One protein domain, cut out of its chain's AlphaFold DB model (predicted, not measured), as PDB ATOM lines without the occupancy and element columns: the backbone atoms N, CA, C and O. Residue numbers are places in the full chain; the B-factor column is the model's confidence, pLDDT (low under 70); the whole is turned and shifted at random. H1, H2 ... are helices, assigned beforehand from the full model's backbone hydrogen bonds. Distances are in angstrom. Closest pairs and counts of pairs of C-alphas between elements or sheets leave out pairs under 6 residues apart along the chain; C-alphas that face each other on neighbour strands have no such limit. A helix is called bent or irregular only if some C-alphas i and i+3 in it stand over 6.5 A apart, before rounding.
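Overview. This is residues 41 to 114 of the 114 residues of the protein "Hypothetical protein" of Adineta ricciae (UniProt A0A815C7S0). The longest helix, H3, and H2 make a helical hairpin; H1 packs on H2 about perpendicular to it, and the short helices H4 and H5 lead from the end of H3 toward a tail that makes much of the length. Residues 107 to 112 of that tail stick out from the helices, and residues 113 and 114 fold back toward them. The printed part has 74 residues with five named helices, H1 to H5 in chain order, and no named strand; its class is all helix, with 48 residues in named helices. It is only just compact, close to loose, with a radius of gyration of the C-alphas of 13.5 A and spans of 40 by 27 by 21 A.

Along the chain. H3 is residues 71 to 84, 19.7 A from first to last C-alpha, with C-alpha 71 at (125.887, 110.847, 132.489). H3 is neither bent nor irregular, but only just: C-alphas 80 and 83 are 6.0 A apart. H2, residues 55 to 65, is 15.1 A long, and H1, residues 41 to 51, is 15.3 A long. H1 begins at C-alpha 41, (139.453, 111.407, 141.564). H4 is residues 86 to 90, 6.1 A, and H5 is residues 95 to 101, 9.9 A, ending at C-alpha 101, (139.250, 119.982, 151.101).

Arrangement. H3 and H2 form a helical hairpin and touch, at a shallow tilt of 11 degrees, opposite ways; their closest C-alphas, those of Gly 74 and Cys 63, are 5.2 A apart. H2 touches H1, their lines about perpendicular at 82 degrees, with the closest C-alphas, those of Ser 58 and Ser 48, 5.4 A apart. H2 and H4 only just touch, with 3 pairs of C-alphas within 8 A; the closest, those of Ile 55 and Phe 89, are 7.5 A apart. H3 and H4 meet only through their link. H5 is close to H4 but not clearly touching, the closest C-alphas being those of Ile 98 and Glu 88 at 6.5 A. H5 is also close to H1 but not clearly touching, at a steep tilt of 42 degrees, opposite ways; the C-alphas of Ser 95 and Leu 41, the closest, are 5.3 A apart. H1 is apart from H3 and H4, and H5 is apart from H2 and H3. In H1, H2, H4 and H5 every O i to N i+4 pair is within hydrogen-bond range; in H3, 8 of 10 are.

Size, cuts and confidence. The two C-alphas farthest apart, those of Thr 68 and Gly 110, are 40.6 A apart. The printed part has no cut and ends at Cys 114, the chain's last residue. The four links between helices are tight; after H5, residues 102 to 114 hold no named element, and of these residues 107 to 112 stand free. The mean pLDDT of the printed part is 74.4, and residues 67 to 90, residue 92 and residue 114 are under 70.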
ATOM      1  N   LEU A  41     138.326 110.503 141.791       83.81
ATOM      2  CA  LEU A  41     139.453 111.407 141.564       83.81
ATOM      3  C   LEU A  41     140.746 110.648 141.246       83.81
ATOM      4  O   LEU A  41     141.459 111.018 140.314       83.81
ATOM      5  N   GLY A  42     141.016 109.536 141.934       87.56
ATOM      6  CA  GLY A  42     142.169 108.687 141.641       87.56
ATOM      7  C   GLY A  42     142.077 107.974 140.285       87.56
ATOM      8  O   GLY A  42     143.105 107.704 139.659       87.56
ATOM      9  N   LEU A  43     140.870 107.664 139.800       87.44
ATOM     10  CA  LEU A  43     140.672 107.148 138.442       87.44
ATOM     11  C   LEU A  43     140.926 108.234 137.400       87.44
ATOM     12  O   LEU A  43     141.657 107.976 136.450       87.44
ATOM     13  N   VAL A  44     140.385 109.436 137.592       85.88
ATOM     14  CA  VAL A  44     140.607 110.576 136.689       85.88
ATOM     15  C   VAL A  44     142.091 110.916 136.590       85.88
ATOM     16  O   VAL A  44     142.610 111.056 135.484       85.88
ATOM     17  N   GLU A  45     142.797 110.964 137.721       85.62
ATOM     18  CA  GLU A  45     144.243 111.186 137.756       85.62
ATOM     19  C   GLU A  45     144.979 110.123 136.926       85.62
ATOM     20  O   GLU A  45     145.770 110.444 136.038       85.62
ATOM     21  N   LYS A  46     144.663 108.840 137.136       88.75
ATOM     22  CA  LYS A  46     145.262 107.744 136.361       88.75
ATOM     23  C   LYS A  46     144.935 107.830 134.875       88.75
ATOM     24  O   LYS A  46     145.829 107.597 134.066       88.75
ATOM     25  N   LEU A  47     143.696 108.155 134.507       89.06
ATOM     26  CA  LEU A  47     143.300 108.329 133.108       89.06
ATOM     27  C   LEU A  47     144.100 109.460 132.458       89.06
ATOM     28  O   LEU A  47     144.640 109.254 131.373       89.06
ATOM     29  N   SER A  48     144.277 110.587 133.151       87.81
ATOM     30  CA  SER A  48     145.050 111.723 132.634       87.81
ATOM     31  C   SER A  48     146.502 111.356 132.340       87.81
ATOM     32  O   SER A  48     147.036 111.719 131.294       87.81
ATOM     33  N   ILE A  49     147.121 110.539 133.198       89.19
ATOM     34  CA  ILE A  49     148.486 110.041 133.003       89.19
ATOM     35  C   ILE A  49     148.542 109.036 131.845       89.19
ATOM     36  O   ILE A  49     149.460 109.085 131.030       89.19
ATOM     37  N   VAL A  50     147.577 108.114 131.769       92.62
ATOM     38  CA  VAL A  50     147.547 107.046 130.755       92.62
ATOM     39  C   VAL A  50     147.305 107.601 129.353       92.62
ATOM     40  O   VAL A  50     147.972 107.173 128.411       92.62
ATOM     41  N   TYR A  51     146.376 108.545 129.211       88.94
ATOM     42  CA  TYR A  51     146.011 109.142 127.925       88.94
ATOM     43  C   TYR A  51     146.779 110.435 127.615       88.94
ATOM     44  O   TYR A  51     146.689 110.937 126.497       88.94
ATOM     45  N   ASN A  52     147.596 110.930 128.554       89.12
ATOM     46  CA  ASN A  52     148.303 112.210 128.456       89.12
ATOM     47  C   ASN A  52     147.343 113.374 128.135       89.12
ATOM     48  O   ASN A  52     147.623 114.236 127.299       89.12
ATOM     49  N   GLU A  53     146.185 113.349 128.793       86.81
ATOM     50  CA  GLU A  53     145.105 114.325 128.663       86.81
ATOM     51  C   GLU A  53     145.015 115.195 129.923       86.81
ATOM     52  O   GLU A  53     145.609 114.892 130.957       86.81
ATOM     53  N   ASN A  54     144.278 116.304 129.851       84.31
ATOM     54  CA  ASN A  54     144.002 117.106 131.043       84.31
ATOM     55  C   ASN A  54     142.966 116.394 131.947       84.31
ATOM     56  O   ASN A  54     142.281 115.449 131.541       84.31
ATOM     57  N   ILE A  55     142.853 116.860 133.192       81.94
ATOM     58  CA  ILE A  55     141.954 116.281 134.203       81.94
ATOM     59  C   ILE A  55     140.484 116.365 133.778       81.94
ATOM     60  O   ILE A  55     139.749 115.399 133.956       81.94
ATOM     61  N   ILE A  56     140.070 117.471 133.153       80.25
ATOM     62  CA  ILE A  56     138.683 117.670 132.708       80.25
ATOM     63  C   ILE A  56     138.293 116.700 131.594       80.25
ATOM     64  O   ILE A  56     137.280 116.021 131.716       80.25
ATOM     65  N   ASN A  57     139.123 116.542 130.564       84.25
ATOM     66  CA  ASN A  57     138.879 115.580 129.489       84.25
ATOM     67  C   ASN A  57     138.885 114.144 130.027       84.25
ATOM     68  O   ASN A  57     138.053 113.333 129.633       84.25
ATOM     69  N   SER A  58     139.776 113.844 130.976       86.38
ATOM     70  CA  SER A  58     139.837 112.526 131.621       86.38
ATOM     71  C   SER A  58     138.579 112.235 132.444       86.38
ATOM     72  O   SER A  58     138.078 111.110 132.443       86.38
ATOM     73  N   LEU A  59     138.037 113.249 133.124       79.94
ATOM     74  CA  LEU A  59     136.775 113.164 133.854       79.94
ATOM     75  C   LEU A  59     135.588 113.003 132.898       79.94
ATOM     76  O   LEU A  59     134.759 112.121 133.111       79.94
ATOM     77  N   GLU A  60     135.530 113.775 131.812       81.50
ATOM     78  CA  GLU A  60     134.525 113.610 130.756       81.50
ATOM     79  C   GLU A  60     134.561 112.201 130.159       81.50
ATOM     80  O   GLU A  60     133.522 111.557 129.998       81.50
ATOM     81  N   GLN A  61     135.754 111.687 129.864       83.38
ATOM     82  CA  GLN A  61     135.944 110.344 129.334       83.38
ATOM     83  C   GLN A  61     135.469 109.278 130.328       83.38
ATOM     84  O   GLN A  61     134.763 108.349 129.930       83.38
ATOM     85  N   LEU A  62     135.791 109.433 131.616       82.44
ATOM     86  CA  LEU A  62     135.309 108.547 132.672       82.44
ATOM     87  C   LEU A  62     133.777 108.573 132.765       82.44
ATOM     88  O   LEU A  62     133.150 107.516 132.794       82.44
ATOM     89  N   CYS A  63     133.163 109.757 132.756       75.44
ATOM     90  CA  CYS A  63     131.709 109.908 132.798       75.44
ATOM     91  C   CYS A  63     131.017 109.289 131.575       75.44
ATOM     92  O   CYS A  63     129.964 108.675 131.720       75.44
ATOM     93  N   ASN A  64     131.618 109.404 130.389       80.19
ATOM     94  CA  ASN A  64     131.103 108.808 129.154       80.19
ATOM     95  C   ASN A  64     131.272 107.280 129.102       80.19
ATOM     96  O   ASN A  64     130.535 106.608 128.380       80.19
ATOM     97  N   ALA A  65     132.235 106.725 129.842       80.00
ATOM     98  CA  ALA A  65     132.451 105.283 129.942       80.00
ATOM     99  C   ALA A  65     131.474 104.592 130.913       80.00
ATOM    100  O   ALA A  65     131.323 103.368 130.862       80.00
ATOM    101  N   LEU A  66     130.811 105.350 131.792       70.81
ATOM    102  CA  LEU A  66     129.807 104.822 132.711       70.81
ATOM    103  C   LEU A  66     128.458 104.614 131.993       70.81
ATOM    104  O   LEU A  66     128.073 105.415 131.141       70.81
ATOM    105  N   PRO A  67     127.710 103.545 132.321       65.19
ATOM    106  CA  PRO A  67     126.419 103.268 131.699       65.19
ATOM    107  C   PRO A  67     125.395 104.394 131.937       65.19
ATOM    108  O   PRO A  67     125.442 105.106 132.939       65.19
ATOM    109  N   THR A  68     124.457 104.515 130.992       54.59
ATOM    110  CA  THR A  68     123.526 105.627 130.684       54.59
ATOM    111  C   THR A  68     122.710 106.258 131.821       54.59
ATOM    112  O   THR A  68     122.087 107.289 131.583       54.59
ATOM    113  N   ASP A  69     122.741 105.716 133.036       56.66
ATOM    114  CA  ASP A  69     122.059 106.286 134.207       56.66
ATOM    115  C   ASP A  69     122.942 107.292 134.983       56.66
ATOM    116  O   ASP A  69     122.446 108.081 135.785       56.66
ATOM    117  N   PHE A  70     124.250 107.318 134.707       53.03
ATOM    118  CA  PHE A  70     125.244 108.206 135.324       53.03
ATOM    119  C   PHE A  70     125.666 109.473 134.541       53.03
ATOM    120  O   PHE A  70     126.197 110.372 135.189       53.03
ATOM    121  N   PRO A  71     125.440 109.650 133.219       50.44
ATOM    122  CA  PRO A  71     125.887 110.847 132.489       50.44
ATOM    123  C   PRO A  71     125.264 112.155 132.989       50.44
ATOM    124  O   PRO A  71     125.918 113.196 132.968       50.44
ATOM    125  N   ALA A  72     124.009 112.113 133.454       49.94
ATOM    126  CA  ALA A  72     123.345 113.281 134.032       49.94
ATOM    127  C   ALA A  72     124.028 113.726 135.336       49.94
ATOM    128  O   ALA A  72     124.218 114.920 135.551       49.94
ATOM    129  N   TYR A  73     124.463 112.765 136.157       49.88
ATOM    130  CA  TYR A  73     125.271 113.030 137.344       49.88
ATOM    131  C   TYR A  73     126.678 113.480 136.958       49.88
ATOM    132  O   TYR A  73     127.136 114.493 137.464       49.88
ATOM    133  N   GLY A  74     127.313 112.818 135.987       56.12
ATOM    134  CA  GLY A  74     128.636 113.171 135.478       56.12
ATOM    135  C   GLY A  74     128.729 114.615 134.992       56.12
ATOM    136  O   GLY A  74     129.656 115.309 135.374       56.12
ATOM    137  N   LYS A  75     127.742 115.111 134.233       57.12
ATOM    138  CA  LYS A  75     127.719 116.512 133.773       57.12
ATOM    139  C   LYS A  75     127.562 117.525 134.903       57.12
ATOM    140  O   LYS A  75     128.279 118.517 134.918       57.12
ATOM    141  N   VAL A  76     126.649 117.273 135.843       54.69
ATOM    142  CA  VAL A  76     126.449 118.152 137.011       54.69
ATOM    143  C   VAL A  76     127.688 118.142 137.903       54.69
ATOM    144  O   VAL A  76     128.103 119.179 138.413       54.69
ATOM    145  N   THR A  77     128.305 116.973 138.056       60.31
ATOM    146  CA  THR A  77     129.572 116.800 138.751       60.31
ATOM    147  C   THR A  77     130.679 117.560 138.026       60.31
ATOM    148  O   THR A  77     131.319 118.371 138.667       60.31
ATOM    149  N   ILE A  78     130.860 117.424 136.711       62.22
ATOM    150  CA  ILE A  78     131.861 118.194 135.953       62.22
ATOM    151  C   ILE A  78     131.650 119.697 136.143       62.22
ATOM    152  O   ILE A  78     132.590 120.362 136.539       62.22
ATOM    153  N   GLU A  79     130.441 120.235 135.967       62.50
ATOM    154  CA  GLU A  79     130.200 121.680 136.123       62.50
ATOM    155  C   GLU A  79     130.479 122.197 137.545       62.50
ATOM    156  O   GLU A  79     130.940 123.325 137.717       62.50
ATOM    157  N   TYR A  80     130.220 121.387 138.576       58.94
ATOM    158  CA  TYR A  80     130.480 121.763 139.968       58.94
ATOM    159  C   TYR A  80     131.949 121.568 140.369       58.94
ATOM    160  O   TYR A  80     132.506 122.365 141.124       58.94
ATOM    161  N   LEU A  81     132.580 120.511 139.856       62.16
ATOM    162  CA  LEU A  81     133.980 120.195 140.102       62.16
ATOM    163  C   LEU A  81     134.906 121.120 139.298       62.16
ATOM    164  O   LEU A  81     135.928 121.520 139.825       62.16
ATOM    165  N   ASP A  82     134.558 121.542 138.084       63.69
ATOM    166  CA  ASP A  82     135.410 122.394 137.233       63.69
ATOM    167  C   ASP A  82     135.774 123.729 137.913       63.69
ATOM    168  O   ASP A  82     136.861 124.261 137.721       63.69
ATOM    169  N   VAL A  83     134.912 124.247 138.795       60.47
ATOM    170  CA  VAL A  83     135.176 125.499 139.530       60.47
ATOM    171  C   VAL A  83     136.000 125.288 140.809       60.47
ATOM    172  O   VAL A  83     136.727 126.193 141.205       60.47
ATOM    173  N   ILE A  84     135.870 124.135 141.477       59.34
ATOM    174  CA  ILE A  84     136.408 123.896 142.837       59.34
ATOM    175  C   ILE A  84     137.565 122.890 142.850       59.34
ATOM    176  O   ILE A  84     138.273 122.785 143.832       59.34
ATOM    177  N   ILE A  85     137.721 122.082 141.807       63.62
ATOM    178  CA  ILE A  85     138.686 120.978 141.758       63.62
ATOM    179  C   ILE A  85     139.822 121.278 140.779       63.62
ATOM    180  O   ILE A  85     140.908 120.710 140.905       63.62
ATOM    181  N   LEU A  86     139.604 122.158 139.799       64.69
ATOM    182  CA  LEU A  86     140.604 122.436 138.774       64.69
ATOM    183  C   LEU A  86     141.887 123.027 139.373       64.69
ATOM    184  O   LEU A  86     142.973 122.564 139.029       64.69
ATOM    185  N   ASP A  87     141.779 123.986 140.292       65.56
ATOM    186  CA  ASP A  87     142.942 124.611 140.932       65.56
ATOM    187  C   ASP A  87     143.704 123.617 141.832       65.56
ATOM    188  O   ASP A  87     144.935 123.571 141.838       65.56
ATOM    189  N   GLU A  88     142.987 122.742 142.525       64.50
ATOM    190  CA  GLU A  88     143.488 121.733 143.455       64.50
ATOM    191  C   GLU A  88     144.246 120.629 142.704       64.50
ATOM    192  O   GLU A  88     145.366 120.260 143.072       64.50
ATOM    193  N   PHE A  89     143.709 120.167 141.570       66.31
ATOM    194  CA  PHE A  89     144.434 119.260 140.679       66.31
ATOM    195  C   PHE A  89     145.617 119.938 139.981       66.31
ATOM    196  O   PHE A  89     146.652 119.297 139.785       66.31
ATOM    197  N   LEU A  90     145.511 121.220 139.614       64.12
ATOM    198  CA  LEU A  90     146.631 121.981 139.041       64.12
ATOM    199  C   LEU A  90     147.785 122.131 140.042       64.12
ATOM    200  O   LEU A  90     148.954 122.107 139.644       64.12
ATOM    201  N   ASN A  91     147.471 122.184 141.336       71.31
ATOM    202  CA  ASN A  91     148.445 122.161 142.424       71.31
ATOM    203  C   ASN A  91     149.038 120.764 142.697       71.31
ATOM    204  O   ASN A  91     149.910 120.634 143.558       71.31
ATOM    205  N   LYS A  92     148.650 119.739 141.921       64.69
ATOM    206  CA  LYS A  92     149.087 118.337 142.055       64.69
ATOM    207  C   LYS A  92     148.773 117.739 143.424       64.69
ATOM    208  O   LYS A  92     149.548 116.932 143.946       64.69
ATOM    209  N   GLU A  93     147.661 118.147 144.018       76.50
ATOM    210  CA  GLU A  93     147.194 117.516 145.242       76.50
ATOM    211  C   GLU A  93     146.704 116.094 144.951       76.50
ATOM    212  O   GLU A  93     146.126 115.806 143.904       76.50
ATOM    213  N   THR A  94     146.972 115.172 145.876       83.75
ATOM    214  CA  THR A  94     146.477 113.795 145.773       83.75
ATOM    215  C   THR A  94     144.967 113.769 145.974       83.75
ATOM    216  O   THR A  94     144.461 114.539 146.790       83.75
ATOM    217  N   SER A  95     144.276 112.820 145.339       86.00
ATOM    218  CA  SER A  95     142.824 112.613 145.505       86.00
ATOM    219  C   SER A  95     142.326 112.710 146.958       86.00
ATOM    220  O   SER A  95     141.331 113.384 147.195       86.00
ATOM    221  N   ASP A  96     143.043 112.148 147.936       85.19
ATOM    222  CA  ASP A  96     142.669 112.232 149.357       85.19
ATOM    223  C   ASP A  96     142.638 113.671 149.893       85.19
ATOM    224  O   ASP A  96     141.672 114.074 150.538       85.19
ATOM    225  N   VAL A  97     143.658 114.476 149.584       85.88
ATOM    226  CA  VAL A  97     143.746 115.882 150.018       85.88
ATOM    227  C   VAL A  97     142.574 116.676 149.454       85.88
ATOM    228  O   VAL A  97     141.889 117.369 150.202       85.88
ATOM    229  N   ILE A  98     142.274 116.490 148.169       81.81
ATOM    230  CA  ILE A  98     141.155 117.159 147.502       81.81
ATOM    231  C   ILE A  98     139.828 116.750 148.153       81.81
ATOM    232  O   ILE A  98     138.992 117.597 148.462       81.81
ATOM    233  N   CYS A  99     139.639 115.464 148.446       82.06
ATOM    234  CA  CYS A  99     138.425 114.973 149.094       82.06
ATOM    235  C   CYS A  99     138.259 115.460 150.543       82.06
ATOM    236  O   CYS A  99     137.122 115.632 150.992       82.06
ATOM    237  N   HIS A 100     139.352 115.717 151.268       83.75
ATOM    238  CA  HIS A 100     139.321 116.391 152.573       83.75
ATOM    239  C   HIS A 100     139.016 117.891 152.434       83.75
ATOM    240  O   HIS A 100     138.221 118.415 153.213       83.75
ATOM    241  N   THR A 101     139.554 118.569 151.414       81.69
ATOM    242  CA  THR A 101     139.250 119.982 151.101       81.69
ATOM    243  C   THR A 101     137.772 120.188 150.759       81.69
ATOM    244  O   THR A 101     137.161 121.161 151.198       81.69
ATOM    245  N   LEU A 102     137.162 119.232 150.053       74.81
ATOM    246  CA  LEU A 102     135.726 119.211 149.743       74.81
ATOM    247  C   LEU A 102     134.847 118.800 150.936       74.81
ATOM    248  O   LEU A 102     133.629 118.689 150.797       74.81
ATOM    249  N   GLU A 103     135.456 118.522 152.091       75.44
ATOM    250  CA  GLU A 103     134.816 118.004 153.304       75.44
ATOM    251  C   GLU A 103     134.054 116.675 153.098       75.44
ATOM    252  O   GLU A 103     133.231 116.295 153.940       75.44
ATOM    253  N   LEU A 104     134.328 115.941 152.010       76.81
ATOM    254  CA  LEU A 104     133.761 114.615 151.730       76.81
ATOM    255  C   LEU A 104     134.466 113.538 152.560       76.81
ATOM    256  O   LEU A 104     133.801 112.682 153.144       76.81
ATOM    257  N   CYS A 105     135.790 113.637 152.677       81.06
ATOM    258  CA  CYS A 105     136.597 112.927 153.663       81.06
ATOM    259  C   CYS A 105     136.775 113.789 154.914       81.06
ATOM    260  O   CYS A 105     136.864 115.014 154.837       81.06
ATOM    261  N   ARG A 106     136.758 113.156 156.091       85.44
ATOM    262  CA  ARG A 106     136.916 113.847 157.380       85.44
ATOM    263  C   ARG A 106     137.701 112.982 158.347       85.44
ATOM    264  O   ARG A 106     137.496 111.778 158.383       85.44
ATOM    265  N   ASP A 107     138.481 113.590 159.228       84.81
ATOM    266  CA  ASP A 107     139.140 112.848 160.302       84.81
ATOM    267  C   ASP A 107     138.265 112.777 161.551       84.81
ATOM    268  O   ASP A 107     137.961 113.776 162.212       84.81
ATOM    269  N   CYS A 108     137.857 111.565 161.918       78.50
ATOM    270  CA  CYS A 108     137.118 111.334 163.147       78.50
ATOM    271  C   CYS A 108     138.063 111.006 164.306       78.50
ATOM    272  O   CYS A 108     138.814 110.033 164.278       78.50
ATOM    273  N   LEU A 109     137.970 111.782 165.391       76.69
ATOM    274  CA  LEU A 109     138.759 111.547 166.603       76.69
ATOM    275  C   LEU A 109     138.575 110.113 167.132       76.69
ATOM    276  O   LEU A 109     137.448 109.655 167.345       76.69
ATOM    277  N   GLY A 110     139.697 109.430 167.372       77.62
ATOM    278  CA  GLY A 110     139.730 108.039 167.832       77.62
ATOM    279  C   GLY A 110     139.539 106.996 166.724       77.62
ATOM    280  O   GLY A 110     139.404 105.815 167.035       77.62
ATOM    281  N   GLN A 111     139.517 107.410 165.457       77.88
ATOM    282  CA  GLN A 111     139.529 106.534 164.285       77.88
ATOM    283  C   GLN A 111     140.870 106.665 163.556       77.88
ATOM    284  O   GLN A 111     141.607 107.630 163.762       77.88
ATOM    285  N   LYS A 112     141.225 105.664 162.743       75.88
ATOM    286  CA  LYS A 112     142.397 105.775 161.864       75.88
ATOM    287  C   LYS A 112     142.107 106.819 160.789       75.88
ATOM    288  O   LYS A 112     140.987 106.852 160.293       75.88
ATOM    289  N   ILE A 113     143.105 107.632 160.458       76.06
ATOM    290  CA  ILE A 113     143.043 108.576 159.337       76.06
ATOM    291  C   ILE A 113     142.987 107.766 158.039       76.06
ATOM    292  O   ILE A 113     143.649 106.723 157.941       76.06
ATOM    293  N   CYS A 114     142.143 108.220 157.116       65.88
ATOM    294  CA  CYS A 114     141.972 107.657 155.784       65.88
ATOM    295  C   CYS A 114     142.550 108.629 154.763       65.88
ATOM    296  O   CYS A 114     142.199 109.832 154.848       65.88
TER     297      CYS A 114